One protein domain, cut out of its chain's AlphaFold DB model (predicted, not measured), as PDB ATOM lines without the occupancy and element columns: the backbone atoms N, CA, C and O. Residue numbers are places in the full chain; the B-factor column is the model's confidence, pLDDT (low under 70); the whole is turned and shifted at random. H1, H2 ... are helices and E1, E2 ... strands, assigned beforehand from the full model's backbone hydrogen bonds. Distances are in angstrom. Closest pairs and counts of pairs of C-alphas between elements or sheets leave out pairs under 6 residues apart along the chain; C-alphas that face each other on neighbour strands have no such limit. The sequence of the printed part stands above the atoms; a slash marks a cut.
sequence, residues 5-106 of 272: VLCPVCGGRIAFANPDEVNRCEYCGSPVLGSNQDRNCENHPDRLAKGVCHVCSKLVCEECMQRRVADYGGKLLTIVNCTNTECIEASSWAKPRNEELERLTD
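This is residues 5 to 106 of the 272 residues of the protein "B box-type domain-containing protein" of Thorarchaeota archaeon (strain OWC) (UniProt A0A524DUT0). With little regular structure, looped turns in residues 5 to 65 lead into a slender antiparallel hairpin, E2 and E3, with small H1 near one end of E3 and H2 on a free tail. Named elements hold only 29 of 102 printed residues, three strands then two helices, class mixed. The whole is compact, radius of gyration of the C-alphas 14.8 A, spanning 42 by 32 by 23 A.

E2, residues 66 to 72, begins at C-alpha 66 (149.531, 75.381, 155.836) and is 18.6 A long; E3, residues 75 to 81, is 18.8 A. H1 is residues 85 to 90, E1 13 to 15. H2, residues 99 to 104, ends at C-alpha 104 (157.367, 92.917, 149.565).

Hairpin E2 and E3 is antiparallel at 151 degrees; N 68 and O 79, 2.8 A, are within hydrogen-bond range. The closest C-alphas of E3 and H1, Asn 81 and Cys 87, are 6.4 A apart. E1 pairs with no named strand. In H1 and H2 every O i to N i+4 pair is within range.

The farthest C-alphas, Val 5 and Leu 104, are 42.9 A apart. The printed part has no cut; the link E1 to E2 is long, 50 residues. Residues 17 to 20 and 70 to 77 have pLDDT under 70.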
ATOM      1  N   VAL A   5     155.711  64.903 182.703       79.81
ATOM      2  CA  VAL A   5     157.084  65.129 182.216       79.81
ATOM      3  C   VAL A   5     157.431  66.607 182.373       79.81
ATOM      4  O   VAL A   5     156.555  67.472 182.362       79.81
ATOM      5  N   LEU A   6     158.714  66.906 182.556       82.94
ATOM      6  CA  LEU A   6     159.210  68.278 182.581       82.94
ATOM      7  C   LEU A   6     159.419  68.777 181.148       82.94
ATOM      8  O   LEU A   6     159.990  68.080 180.312       82.94
ATOM      9  N   CYS A   7     158.973  70.000 180.874       80.25
ATOM     10  CA  CYS A   7     159.205  70.667 179.606       80.25
ATOM     11  C   CYS A   7     160.718  70.812 179.378       80.25
ATOM     12  O   CYS A   7     161.387  71.420 180.217       80.25
ATOM     13  N   PRO A   8     161.267  70.340 178.246       79.94
ATOM     14  CA  PRO A   8     162.700  70.434 177.974       79.94
ATOM     15  C   PRO A   8     163.179  71.876 177.742       79.94
ATOM     16  O   PRO A   8     164.379  72.124 177.768       79.94
ATOM     17  N   VAL A   9     162.259  72.823 177.515       80.06
ATOM     18  CA  VAL A   9     162.580  74.233 177.242       80.06
ATOM     19  C   VAL A   9     162.608  75.069 178.521       80.06
ATOM     20  O   VAL A   9     163.575  75.780 178.763       80.06
ATOM     21  N   CYS A  10     161.558  75.001 179.346       81.69
ATOM     22  CA  CYS A  10     161.423  75.865 180.528       81.69
ATOM     23  C   CYS A  10     161.377  75.117 181.868       81.69
ATOM     24  O   CYS A  10     161.230  75.750 182.909       81.69
ATOM     25  N   GLY A  11     161.433  73.781 181.869       84.19
ATOM     26  CA  GLY A  11     161.311  72.965 183.082       84.19
ATOM     27  C   GLY A  11     159.900  72.904 183.687       84.19
ATOM     28  O   GLY A  11     159.711  72.264 184.718       84.19
ATOM     29  N   GLY A  12     158.895  73.536 183.069       83.12
ATOM     30  CA  GLY A  12     157.502  73.487 183.527       83.12
ATOM     31  C   GLY A  12     156.922  72.069 183.486       83.12
ATOM     32  O   GLY A  12     157.244  71.290 182.590       83.12
ATOM     33  N   ARG A  13     156.062  71.713 184.443       82.31
ATOM     34  CA  ARG A  13     155.415  70.388 184.478       82.31
ATOM     35  C   ARG A  13     154.321  70.304 183.415       82.31
ATOM     36  O   ARG A  13     153.505  71.213 183.315       82.31
ATOM     37  N   ILE A  14     154.303  69.213 182.655       79.56
ATOM     38  CA  ILE A  14     153.293  68.928 181.633       79.56
ATOM     39  C   ILE A  14     152.605  67.620 182.004       79.56
ATOM     40  O   ILE A  14     153.266  66.590 182.148       79.56
ATOM     41  N   ALA A  15     151.286  67.671 182.163       79.38
ATOM     42  CA  ALA A  15     150.451  66.489 182.310       79.38
ATOM     43  C   ALA A  15     150.038  65.999 180.915       79.38
ATOM     44  O   ALA A  15     149.373  66.726 180.182       79.38
ATOM     45  N   PHE A  16     150.432  64.780 180.545       74.25
ATOM     46  CA  PHE A  16     149.996  64.171 179.290       74.25
ATOM     47  C   PHE A  16     148.540  63.728 179.422       74.25
ATOM     48  O   PHE A  16     148.258  62.703 180.046       74.25
ATOM     49  N   ALA A  17     147.624  64.520 178.861       68.69
ATOM     50  CA  ALA A  17     146.202  64.188 178.822       68.69
ATOM     51  C   ALA A  17     145.915  63.117 177.758       68.69
ATOM     52  O   ALA A  17     145.201  62.158 178.037       68.69
ATOM     53  N   ASN A  18     146.558  63.240 176.589       69.81
ATOM     54  CA  ASN A  18     146.504  62.279 175.489       69.81
ATOM     55  C   ASN A  18     147.930  61.819 175.132       69.81
ATOM     56  O   ASN A  18     148.771  62.668 174.820       69.81
ATOM     57  N   PRO A  19     148.235  60.507 175.185       66.81
ATOM     58  CA  PRO A  19     149.563  59.982 174.852       66.81
ATOM     59  C   PRO A  19     149.872  60.031 173.348       66.81
ATOM     60  O   PRO A  19     151.044  60.055 172.978       66.81
ATOM     61  N   ASP A  20     148.833  60.091 172.511       65.81
ATOM     62  CA  ASP A  20     148.937  60.023 171.048       65.81
ATOM     63  C   ASP A  20     148.948  61.412 170.376       65.81
ATOM     64  O   ASP A  20     149.110  61.523 169.161       65.81
ATOM     65  N   GLU A  21     148.828  62.494 171.154       72.12
ATOM     66  CA  GLU A  21     148.800  63.879 170.664       72.12
ATOM     67  C   GLU A  21     149.974  64.705 171.203       72.12
ATOM     68  O   GLU A  21     150.526  64.435 172.274       72.12
ATOM     69  N   VAL A  22     150.362  65.753 170.466       79.56
ATOM     70  CA  VAL A  22     151.403  66.668 170.941       79.56
ATOM     71  C   VAL A  22     150.834  67.536 172.057       79.56
ATOM     72  O   VAL A  22     149.899  68.309 171.850       79.56
ATOM     73  N   ASN A  23     151.438  67.454 173.238       80.44
ATOM     74  CA  ASN A  23     151.029  68.242 174.392       80.44
ATOM     75  C   ASN A  23     151.791  69.576 174.384       80.44
ATOM     76  O   ASN A  23     152.952  69.634 173.982       80.44
ATOM     77  N   ARG A  24     151.161  70.674 174.813       79.75
ATOM     78  CA  ARG A  24     151.822  71.988 174.905       79.75
ATOM     79  C   ARG A  24     152.124  72.319 176.355       79.75
ATOM     80  O   ARG A  24     151.289  72.122 177.230       79.75
ATOM     81  N   CYS A  25     153.314  72.850 176.613       78.81
ATOM     82  CA  CYS A  25     153.635  73.375 177.931       78.81
ATOM     83  C   CYS A  25     152.763  74.599 178.231       78.81
ATOM     84  O   CYS A  25     152.820  75.576 177.491       78.81
ATOM     85  N   GLU A  26     152.026  74.590 179.338       77.31
ATOM     86  CA  GLU A  26     151.193  75.731 179.753       77.31
ATOM     87  C   GLU A  26     152.014  77.005 180.007       77.31
ATOM     88  O   GLU A  26     151.528  78.112 179.802       77.31
ATOM     89  N   TYR A  27     153.280  76.853 180.410       74.31
ATOM     90  CA  TYR A  27     154.141  77.978 180.772       74.31
ATOM     91  C   TYR A  27     154.787  78.670 179.568       74.31
ATOM     92  O   TYR A  27     154.852  79.894 179.529       74.31
ATOM     93  N   CYS A  28     155.314  77.908 178.601       71.75
ATOM     94  CA  CYS A  28     156.055  78.472 177.461       71.75
ATOM     95  C   CYS A  28     155.434  78.170 176.093       71.75
ATOM     96  O   CYS A  28     155.964  78.597 175.072       71.75
ATOM     97  N   GLY A  29     154.351  77.394 176.045       71.69
ATOM     98  CA  GLY A  29     153.697  76.981 174.806       71.69
ATOM     99  C   GLY A  29     154.481  75.969 173.966       71.69
ATOM    100  O   GLY A  29     153.994  75.581 172.904       71.69
ATOM    101  N   SER A  30     155.668  75.524 174.409       75.31
ATOM    102  CA  SER A  30     156.492  74.578 173.647       75.31
ATOM    103  C   SER A  30     155.753  73.253 173.437       75.31
ATOM    104  O   SER A  30     155.229  72.703 174.413       75.31
ATOM    105  N   PRO A  31     155.748  72.702 172.210       80.56
ATOM    106  CA  PRO A  31     155.244  71.360 171.964       80.56
ATOM    107  C   PRO A  31     156.169  70.318 172.598       80.56
ATOM    108  O   PRO A  31     157.394  70.439 172.526       80.56
ATOM    109  N   VAL A  32     155.586  69.299 173.222       83.19
ATOM    110  CA  VAL A  32     156.288  68.176 173.845       83.19
ATOM    111  C   VAL A  32     155.599  66.881 173.430       83.19
ATOM    112  O   VAL A  32     154.384  66.730 173.560       83.19
ATOM    113  N   LEU A  33     156.401  65.966 172.890       81.50
ATOM    114  CA  LEU A  33     155.939  64.682 172.372       81.50
ATOM    115  C   LEU A  33     155.733  63.675 173.497       81.50
ATOM    116  O   LEU A  33     156.488  63.661 174.476       81.50
ATOM    117  N   GLY A  34     154.724  62.825 173.326       73.62
ATOM    118  CA  GLY A  34     154.502  61.665 174.180       73.62
ATOM    119  C   GLY A  34     155.613  60.630 174.027       73.62
ATOM    120  O   GLY A  34     156.322  60.590 173.025       73.62
ATOM    121  N   SER A  35     155.747  59.756 175.022       73.69
ATOM    122  CA  SER A  35     156.722  58.657 175.026       73.69
ATOM    123  C   SER A  35     156.535  57.670 173.864       73.69
ATOM    124  O   SER A  35     157.515  57.082 173.415       73.69
ATOM    125  N   ASN A  36     155.306  57.537 173.359       73.50
ATOM    126  CA  ASN A  36     154.946  56.645 172.253       73.50
ATOM    127  C   ASN A  36     154.773  57.368 170.906       73.50
ATOM    128  O   ASN A  36     154.454  56.719 169.913       73.50
ATOM    129  N   GLN A  37     154.955  58.690 170.858       75.00
ATOM    130  CA  GLN A  37     154.794  59.448 169.620       75.00
ATOM    131  C   GLN A  37     156.060  59.394 168.765       75.00
ATOM    132  O   GLN A  37     157.166  59.670 169.236       75.00
ATOM    133  N   ASP A  38     155.869  59.111 167.478       80.56
ATOM    134  CA  ASP A  38     156.916  59.277 166.479       80.56
ATOM    135  C   ASP A  38     157.144  60.772 166.188       80.56
ATOM    136  O   ASP A  38     156.244  61.599 166.306       80.56
ATOM    137  N   ARG A  39     158.370  61.133 165.813       84.19
ATOM    138  CA  ARG A  39     158.762  62.501 165.428       84.19
ATOM    139  C   ARG A  39     158.407  62.814 163.974       84.19
ATOM    140  O   ARG A  39     158.626  63.938 163.512       84.19
ATOM    141  N   ASN A  40     157.931  61.815 163.245       88.62
ATOM    142  CA  ASN A  40     157.603  61.919 161.836       88.62
ATOM    143  C   ASN A  40     156.236  62.572 161.616       88.62
ATOM    144  O   ASN A  40     155.444  62.778 162.535       88.62
ATOM    145  N   CYS A  41     155.990  62.984 160.380       85.88
ATOM    146  CA  CYS A  41     154.706  63.528 159.988       85.88
ATOM    147  C   CYS A  41     153.645  62.429 159.993       85.88
ATOM    148  O   CYS A  41     153.856  61.366 159.419       85.88
ATOM    149  N   GLU A  42     152.466  62.742 160.529       85.19
ATOM    150  CA  GLU A  42     151.323  61.820 160.535       85.19
ATOM    151  C   GLU A  42     150.966  61.308 159.126       85.19
ATOM    152  O   GLU A  42     150.641  60.141 158.936       85.19
ATOM    153  N   ASN A  43     151.039  62.188 158.123       83.69
ATOM    154  CA  ASN A  43     150.664  61.865 156.745       83.69
ATOM    155  C   ASN A  43     151.828  61.278 155.928       83.69
ATOM    156  O   ASN A  43     151.591  60.666 154.890       83.69
ATOM    157  N   HIS A  44     153.072  61.480 156.375       87.94
ATOM    158  CA  HIS A  44     154.297  61.047 155.697       87.94
ATOM    159  C   HIS A  44     155.269  60.450 156.730       87.94
ATOM    160  O   HIS A  44     156.123  61.172 157.257       87.94
ATOM    161  N   PRO A  45     155.139  59.146 157.044       85.75
ATOM    162  CA  PRO A  45     155.922  58.488 158.094       85.75
ATOM    163  C   PRO A  45     157.430  58.457 157.816       85.75
ATOM    164  O   PRO A  45     158.231  58.294 158.726       85.75
ATOM    165  N   ASP A  46     157.833  58.622 156.559       89.31
ATOM    166  CA  ASP A  46     159.221  58.684 156.101       89.31
ATOM    167  C   ASP A  46     159.871  60.064 156.305       89.31
ATOM    168  O   ASP A  46     161.066  60.235 156.049       89.31
ATOM    169  N   ARG A  47     159.108  61.068 156.759       87.94
ATOM    170  CA  ARG A  47     159.560  62.461 156.847       87.94
ATOM    171  C   ARG A  47     159.414  63.030 158.245       87.94
ATOM    172  O   ARG A  47     158.345  62.989 158.848       87.94
ATOM    173  N   LEU A  48     160.469  63.693 158.703       89.19
ATOM    174  CA  LEU A  48     160.492  64.350 160.005       89.19
ATOM    175  C   LEU A  48     159.539  65.557 160.035       89.19
ATOM    176  O   LEU A  48     159.507  66.375 159.107       89.19
ATOM    177  N   ALA A  49     158.762  65.685 161.107       86.44
ATOM    178  CA  ALA A  49     157.825  66.786 161.256       86.44
ATOM    179  C   ALA A  49     158.551  68.112 161.522       86.44
ATOM    180  O   ALA A  49     159.488  68.186 162.315       86.44
ATOM    181  N   LYS A  50     158.091  69.186 160.874       86.00
ATOM    182  CA  LYS A  50     158.640  70.544 161.043       86.00
ATOM    183  C   LYS A  50     157.735  71.463 161.861       86.00
ATOM    184  O   LYS A  50     158.125  72.585 162.167       86.00
ATOM    185  N   GLY A  51     156.528  71.023 162.205       84.81
ATOM    186  CA  GLY A  51     155.613  71.799 163.029       84.81
ATOM    187  C   GLY A  51     154.455  70.974 163.565       84.81
ATOM    188  O   GLY A  51     154.312  69.789 163.264       84.81
ATOM    189  N   VAL A  52     153.626  71.633 164.370       86.94
ATOM    190  CA  VAL A  52     152.461  71.045 165.035       86.94
ATOM    191  C   VAL A  52     151.222  71.803 164.580       86.94
ATOM    192  O   VAL A  52     151.193  73.038 164.640       86.94
ATOM    193  N   CYS A  53     150.200  71.078 164.132       86.38
ATOM    194  CA  CYS A  53     148.909  71.667 163.801       86.38
ATOM    195  C   CYS A  53     148.309  72.337 165.049       86.38
ATOM    196  O   CYS A  53     148.236  71.727 166.112       86.38
ATOM    197  N   HIS A  54     147.876  73.590 164.940       85.50
ATOM    198  CA  HIS A  54     147.300  74.337 166.062       85.50
ATOM    199  C   HIS A  54     145.873  73.911 166.408       85.50
ATOM    200  O   HIS A  54     145.415  74.225 167.501       85.50
ATOM    201  N   VAL A  55     145.195  73.202 165.501       85.00
ATOM    202  CA  VAL A  55     143.821  72.723 165.700       85.00
ATOM    203  C   VAL A  55     143.813  71.299 166.252       85.00
ATOM    204  O   VAL A  55     143.273  71.067 167.324       85.00
ATOM    205  N   CYS A  56     144.433  70.347 165.546       85.38
ATOM    206  CA  CYS A  56     144.398  68.930 165.926       85.38
ATOM    207  C   CYS A  56     145.639  68.440 166.683       85.38
ATOM    208  O   CYS A  56     145.755  67.248 166.937       85.38
ATOM    209  N   SER A  57     146.607  69.315 166.978       84.56
ATOM    210  CA  SER A  57     147.835  68.969 167.716       84.56
ATOM    211  C   SER A  57     148.671  67.828 167.114       84.56
ATOM    212  O   SER A  57     149.535  67.274 167.787       84.56
ATOM    213  N   LYS A  58     148.466  67.485 165.834       85.94
ATOM    214  CA  LYS A  58     149.258  66.479 165.111       85.94
ATOM    215  C   LYS A  58     150.535  67.060 164.510       85.94
ATOM    216  O   LYS A  58     150.588  68.239 164.144       85.94
ATOM    217  N   LEU A  59     151.547  66.209 164.365       86.88
ATOM    218  CA  LEU A  59     152.820  66.540 163.734       86.88
ATOM    219  C   LEU A  59     152.717  66.569 162.206       86.88
ATOM    220  O   LEU A  59     152.204  65.643 161.577       86.88
ATOM    221  N   VAL A  60     153.244  67.632 161.596       89.06
ATOM    222  CA  VAL A  60     153.194  67.848 160.144       89.06
ATOM    223  C   VAL A  60     154.564  68.181 159.556       89.06
ATOM    224  O   VAL A  60     155.327  68.979 160.108       89.06
ATOM    225  N   CYS A  61     154.885  67.582 158.408       89.06
ATOM    226  CA  CYS A  61     156.020  67.985 157.578       89.06
ATOM    227  C   CYS A  61     155.692  69.266 156.795       89.06
ATOM    228  O   CYS A  61     154.540  69.685 156.724       89.06
ATOM    229  N   GLU A  62     156.703  69.855 156.157       85.06
ATOM    230  CA  GLU A  62     156.589  71.113 155.405       85.06
ATOM    231  C   GLU A  62     155.515  71.092 154.306       85.06
ATOM    232  O   GLU A  62     154.760  72.046 154.185       85.06
ATOM    233  N   GLU A  63     155.371  69.984 153.576       84.25
ATOM    234  CA  GLU A  63     154.358  69.850 152.513       84.25
ATOM    235  C   GLU A  63     152.923  69.743 153.041       84.25
ATOM    236  O   GLU A  63     151.977  70.171 152.387       84.25
ATOM    237  N   CYS A  64     152.746  69.191 154.244       84.56
ATOM    238  CA  CYS A  64     151.439  69.092 154.893       84.56
ATOM    239  C   CYS A  64     151.112  70.338 155.723       84.56
ATOM    240  O   CYS A  64     150.069  70.384 156.377       84.56
ATOM    241  N   MET A  65     152.012  71.323 155.739       86.50
ATOM    242  CA  MET A  65     151.908  72.513 156.559       86.50
ATOM    243  C   MET A  65     151.246  73.645 155.778       86.50
ATOM    244  O   MET A  65     151.808  74.177 154.826       86.50
ATOM    245  N   GLN A  66     150.087  74.097 156.243       81.12
ATOM    246  CA  GLN A  66     149.531  75.381 155.836       81.12
ATOM    247  C   GLN A  66     149.856  76.432 156.891       81.12
ATOM    248  O   GLN A  66     149.326  76.406 158.004       81.12
ATOM    249  N   ARG A  67     150.731  77.374 156.530       84.25
ATOM    250  CA  ARG A  67     150.993  78.569 157.335       84.25
ATOM    251  C   ARG A  67     149.919  79.602 157.032       84.25
ATOM    252  O   ARG A  67     149.677  79.944 155.876       84.25
ATOM    253  N   ARG A  68     149.265  80.095 158.074       79.69
ATOM    254  CA  ARG A  68     148.260  81.152 158.005       79.69
ATOM    255  C   ARG A  68     148.668  82.267 158.952       79.69
ATOM    256  O   ARG A  68     149.294  82.003 159.973       79.69
ATOM    257  N   VAL A  69     148.324  83.499 158.620       74.12
ATOM    258  CA  VAL A  69     148.616  84.667 159.449       74.12
ATOM    259  C   VAL A  69     147.305  85.300 159.877       74.12
ATOM    260  O   VAL A  69     146.393  85.495 159.065       74.12
ATOM    261  N   ALA A  70     147.208  85.595 161.166       67.25
ATOM    262  CA  ALA A  70     146.100  86.331 161.741       67.25
ATOM    263  C   ALA A  70     146.609  87.565 162.482       67.25
ATOM    264  O   ALA A  70     147.648  87.517 163.136       67.25
ATOM    265  N   ASP A  71     145.856  88.654 162.385       61.06
ATOM    266  CA  ASP A  71     146.073  89.848 163.193       61.06
ATOM    267  C   ASP A  71     145.307  89.686 164.511       61.06
ATOM    268  O   ASP A  71     144.078  89.569 164.513       61.06
ATOM    269  N   TYR A  72     146.037  89.636 165.625       47.22
ATOM    270  CA  TYR A  72     145.461  89.660 166.963       47.22
ATOM    271  C   TYR A  72     145.996  90.874 167.722       47.22
ATOM    272  O   TYR A  72     147.130  90.883 168.200       47.22
ATOM    273  N   GLY A  73     145.171  91.920 167.815       41.97
ATOM    274  CA  GLY A  73     145.514  93.146 168.538       41.97
ATOM    275  C   GLY A  73     146.700  93.915 167.943       41.97
ATOM    276  O   GLY A  73     147.454  94.520 168.701       41.97
ATOM    277  N   GLY A  74     146.898  93.871 166.621       41.25
ATOM    278  CA  GLY A  74     148.007  94.535 165.929       41.25
ATOM    279  C   GLY A  74     149.299  93.716 165.879       41.25
ATOM    280  O   GLY A  74     150.325  94.227 165.436       41.25
ATOM    281  N   LYS A  75     149.286  92.455 166.334       41.66
ATOM    282  CA  LYS A  75     150.404  91.515 166.169       41.66
ATOM    283  C   LYS A  75     150.020  90.400 165.207       41.66
ATOM    284  O   LYS A  75     148.999  89.738 165.386       41.66
ATOM    285  N   LEU A  76     150.881  90.162 164.220       59.41
ATOM    286  CA  LEU A  76     150.752  89.051 163.281       59.41
ATOM    287  C   LEU A  76     151.156  87.746 163.977       59.41
ATOM    288  O   LEU A  76     152.323  87.530 164.303       59.41
ATOM    289  N   LEU A  77     150.184  86.871 164.213       66.62
ATOM    290  CA  LEU A  77     150.404  85.519 164.713       66.62
ATOM    291  C   LEU A  77     150.449  84.549 163.535       66.62
ATOM    292  O   LEU A  77     149.532  84.512 162.712       66.62
ATOM    293  N   THR A  78     151.505  83.739 163.475       74.88
ATOM    294  CA  THR A  78     151.604  82.649 162.500       74.88
ATOM    295  C   THR A  78     150.970  81.395 163.084       74.88
ATOM    296  O   THR A  78     151.430  80.859 164.090       74.88
ATOM    297  N   ILE A  79     149.915  80.919 162.436       80.75
ATOM    298  CA  ILE A  79     149.199  79.696 162.772       80.75
ATOM    299  C   ILE A  79     149.623  78.627 161.777       80.75
ATOM    300  O   ILE A  79     149.602  78.830 160.563       80.75
ATOM    301  N   VAL A  80     150.007  77.474 162.303       83.69
ATOM    302  CA  VAL A  80     150.373  76.310 161.503       83.69
ATOM    303  C   VAL A  80     149.245  75.294 161.576       83.69
ATOM    304  O   VAL A  80     148.939  74.837 162.674       83.69
ATOM    305  N   ASN A  81     148.667  74.920 160.433       85.69
ATOM    306  CA  ASN A  81     147.612  73.907 160.333       85.69
ATOM    307  C   ASN A  81     148.005  72.774 159.385       85.69
ATOM    308  O   ASN A  81     148.843  72.959 158.504       85.69
ATOM    309  N   CYS A  82     147.403  71.600 159.574       86.62
ATOM    310  CA  CYS A  82     147.517  70.490 158.632       86.62
ATOM    311  C   CYS A  82     146.571  70.674 157.432       86.62
ATOM    312  O   CYS A  82     145.696  71.539 157.439       86.62
ATOM    313  N   THR A  83     146.723  69.831 156.411       84.38
ATOM    314  CA  THR A  83     145.891  69.833 155.195       84.38
ATOM    315  C   THR A  83     144.481  69.262 155.385       84.38
ATOM    316  O   THR A  83     143.705  69.256 154.434       84.38
ATOM    317  N   ASN A  84     144.130  68.785 156.586       86.75
ATOM    318  CA  ASN A  84     142.796  68.254 156.857       86.75
ATOM    319  C   ASN A  84     141.740  69.372 156.773       86.75
ATOM    320  O   ASN A  84     141.918  70.443 157.360       86.75
ATOM    321  N   THR A  85     140.632  69.118 156.076       84.75
ATOM    322  CA  THR A  85     139.583  70.108 155.779       84.75
ATOM    323  C   THR A  85     138.982  70.723 157.038       84.75
ATOM    324  O   THR A  85     138.829  71.939 157.096       84.75
ATOM    325  N   GLU A  86     138.755  69.928 158.084       87.88
ATOM    326  CA  GLU A  86     138.238  70.412 159.374       87.88
ATOM    327  C   GLU A  86     139.193  71.419 160.043       87.88
ATOM    328  O   GLU A  86     138.772  72.437 160.592       87.88
ATOM    329  N   CYS A  87     140.506  71.185 159.951       84.75
ATOM    330  CA  CYS A  87     141.521  72.082 160.512       84.75
ATOM    331  C   CYS A  87     141.661  73.374 159.695       84.75
ATOM    332  O   CYS A  87     141.919  74.450 160.243       84.75
ATOM    333  N   ILE A  88     141.479  73.284 158.377       83.06
ATOM    334  CA  ILE A  88     141.455  74.434 157.467       83.06
ATOM    335  C   ILE A  88     140.230  75.309 157.752       83.06
ATOM    336  O   ILE A  88     140.353  76.532 157.797       83.06
ATOM    337  N   GLU A  89     139.068  74.703 157.980       85.38
ATOM    338  CA  GLU A  89     137.823  75.413 158.267       85.38
ATOM    339  C   GLU A  89     137.855  76.096 159.640       85.38
ATOM    340  O   GLU A  89     137.581  77.295 159.734       85.38
ATOM    341  N   ALA A  90     138.325  75.397 160.680       81.69
ATOM    342  CA  ALA A  90     138.514  75.963 162.021       81.69
ATOM    343  C   ALA A  90     139.499  77.149 162.051       81.69
ATOM    344  O   ALA A  90     139.464  77.987 162.951       81.69
ATOM    345  N   SER A  91     140.376  77.243 161.049       78.00
ATOM    346  CA  SER A  91     141.363  78.314 160.892       78.00
ATOM    347  C   SER A  91     141.069  79.270 159.737       78.00
ATOM    348  O   SER A  91     141.918  80.084 159.370       78.00
ATOM    349  N   SER A  92     139.865  79.205 159.166       78.88
ATOM    350  CA  SER A  92     139.441  80.031 158.029       78.88
ATOM    351  C   SER A  92     139.470  81.534 158.322       78.88
ATOM    352  O   SER A  92     139.687  82.337 157.414       78.88
ATOM    353  N   TRP A  93     139.334  81.910 159.595       77.69
ATOM    354  CA  TRP A  93     139.481  83.280 160.083       77.69
ATOM    355  C   TRP A  93     140.906  83.841 159.902       77.69
ATOM    356  O   TRP A  93     141.076  85.057 159.814       77.69
ATOM    357  N   ALA A  94     141.923  82.977 159.787       74.94
ATOM    358  CA  ALA A  94     143.301  83.341 159.469       74.94
ATOM    359  C   ALA A  94     143.560  83.221 157.959       74.94
ATOM    360  O   ALA A  94     143.149  82.256 157.301       74.94
ATOM    361  N   LYS A  95     144.272  84.189 157.378       72.88
ATOM    362  CA  LYS A  95     144.546  84.192 155.934       72.88
ATOM    363  C   LYS A  95     145.728  83.282 155.608       72.88
ATOM    364  O   LYS A  95     146.661  83.234 156.403       72.88
ATOM    365  N   PRO A  96     145.744  82.598 154.452       75.00
ATOM    366  CA  PRO A  96     146.936  81.896 153.990       75.00
ATOM    367  C   PRO A  96     148.126  82.855 153.959       75.00
ATOM    368  O   PRO A  96     147.993  83.995 153.507       75.00
ATOM    369  N   ARG A  97     149.271  82.401 154.464       72.50
ATOM    370  CA  ARG A  97     150.502  83.179 154.437       72.50
ATOM    371  C   ARG A  97     150.970  83.302 152.991       72.50
ATOM    372  O   ARG A  97     151.220  82.292 152.342       72.50
ATOM    373  N   ASN A  98     151.093  84.530 152.499       74.06
ATOM    374  CA  ASN A  98     151.747  84.799 151.226       74.06
ATOM    375  C   ASN A  98     153.155  85.321 151.529       74.06
ATOM    376  O   ASN A  98     153.328  86.494 151.857       74.06
ATOM    377  N   GLU A  99     154.144  84.429 151.467       73.81
ATOM    378  CA  GLU A  99     155.539  84.750 151.800       73.81
ATOM    379  C   GLU A  99     156.122  85.823 150.866       73.81
ATOM    380  O   GLU A  99     156.963  86.621 151.278       73.81
ATOM    381  N   GLU A 100     155.633  85.899 149.627       72.81
ATOM    382  CA  GLU A 100     156.055  86.912 148.664       72.81
ATOM    383  C   GLU A 100     155.451  88.285 148.978       72.81
ATOM    384  O   GLU A 100     156.149  89.296 148.892       72.81
ATOM    385  N   LEU A 101     154.194  88.330 149.439       71.81
ATOM    386  CA  LEU A 101     153.584  89.563 149.943       71.81
ATOM    387  C   LEU A 101     154.331  90.072 151.179       71.81
ATOM    388  O   LEU A 101     154.694  91.241 151.203       71.81
ATOM    389  N   GLU A 102     154.621  89.205 152.155       72.19
ATOM    390  CA  GLU A 102     155.372  89.583 153.362       72.19
ATOM    391  C   GLU A 102     156.757  90.136 153.030       72.19
ATOM    392  O   GLU A 102     157.159  91.160 153.577       72.19
ATOM    393  N   ARG A 103     157.467  89.503 152.091       77.50
ATOM    394  CA  ARG A 103     158.770  89.987 151.624       77.50
ATOM    395  C   ARG A 103     158.668  91.367 150.972       77.50
ATOM    396  O   ARG A 103     159.576  92.181 151.119       77.50
ATOM    397  N   LEU A 104     157.594  91.632 150.229       76.19
ATOM    398  CA  LEU A 104     157.367  92.917 149.565       76.19
ATOM    399  C   LEU A 104     156.864  94.006 150.525       76.19
ATOM    400  O   LEU A 104     157.093  95.188 150.263       76.19
ATOM    401  N   THR A 105     156.213  93.634 151.629       72.94
ATOM    402  CA  THR A 105     155.708  94.545 152.669       72.94
ATOM    403  C   THR A 105     156.581  94.574 153.922       72.94
ATOM    404  O   THR A 105     156.117  95.010 154.971       72.94
ATOM    405  N   ASP A 106     157.831  94.121 153.836       76.31
ATOM    406  CA  ASP A 106     158.784  94.280 154.928       76.31
ATOM    407  C   ASP A 106     159.131  95.769 155.100       76.31
ATOM    408  O   ASP A 106     159.557  96.462 154.163       76.31
TER     409      ASP A 106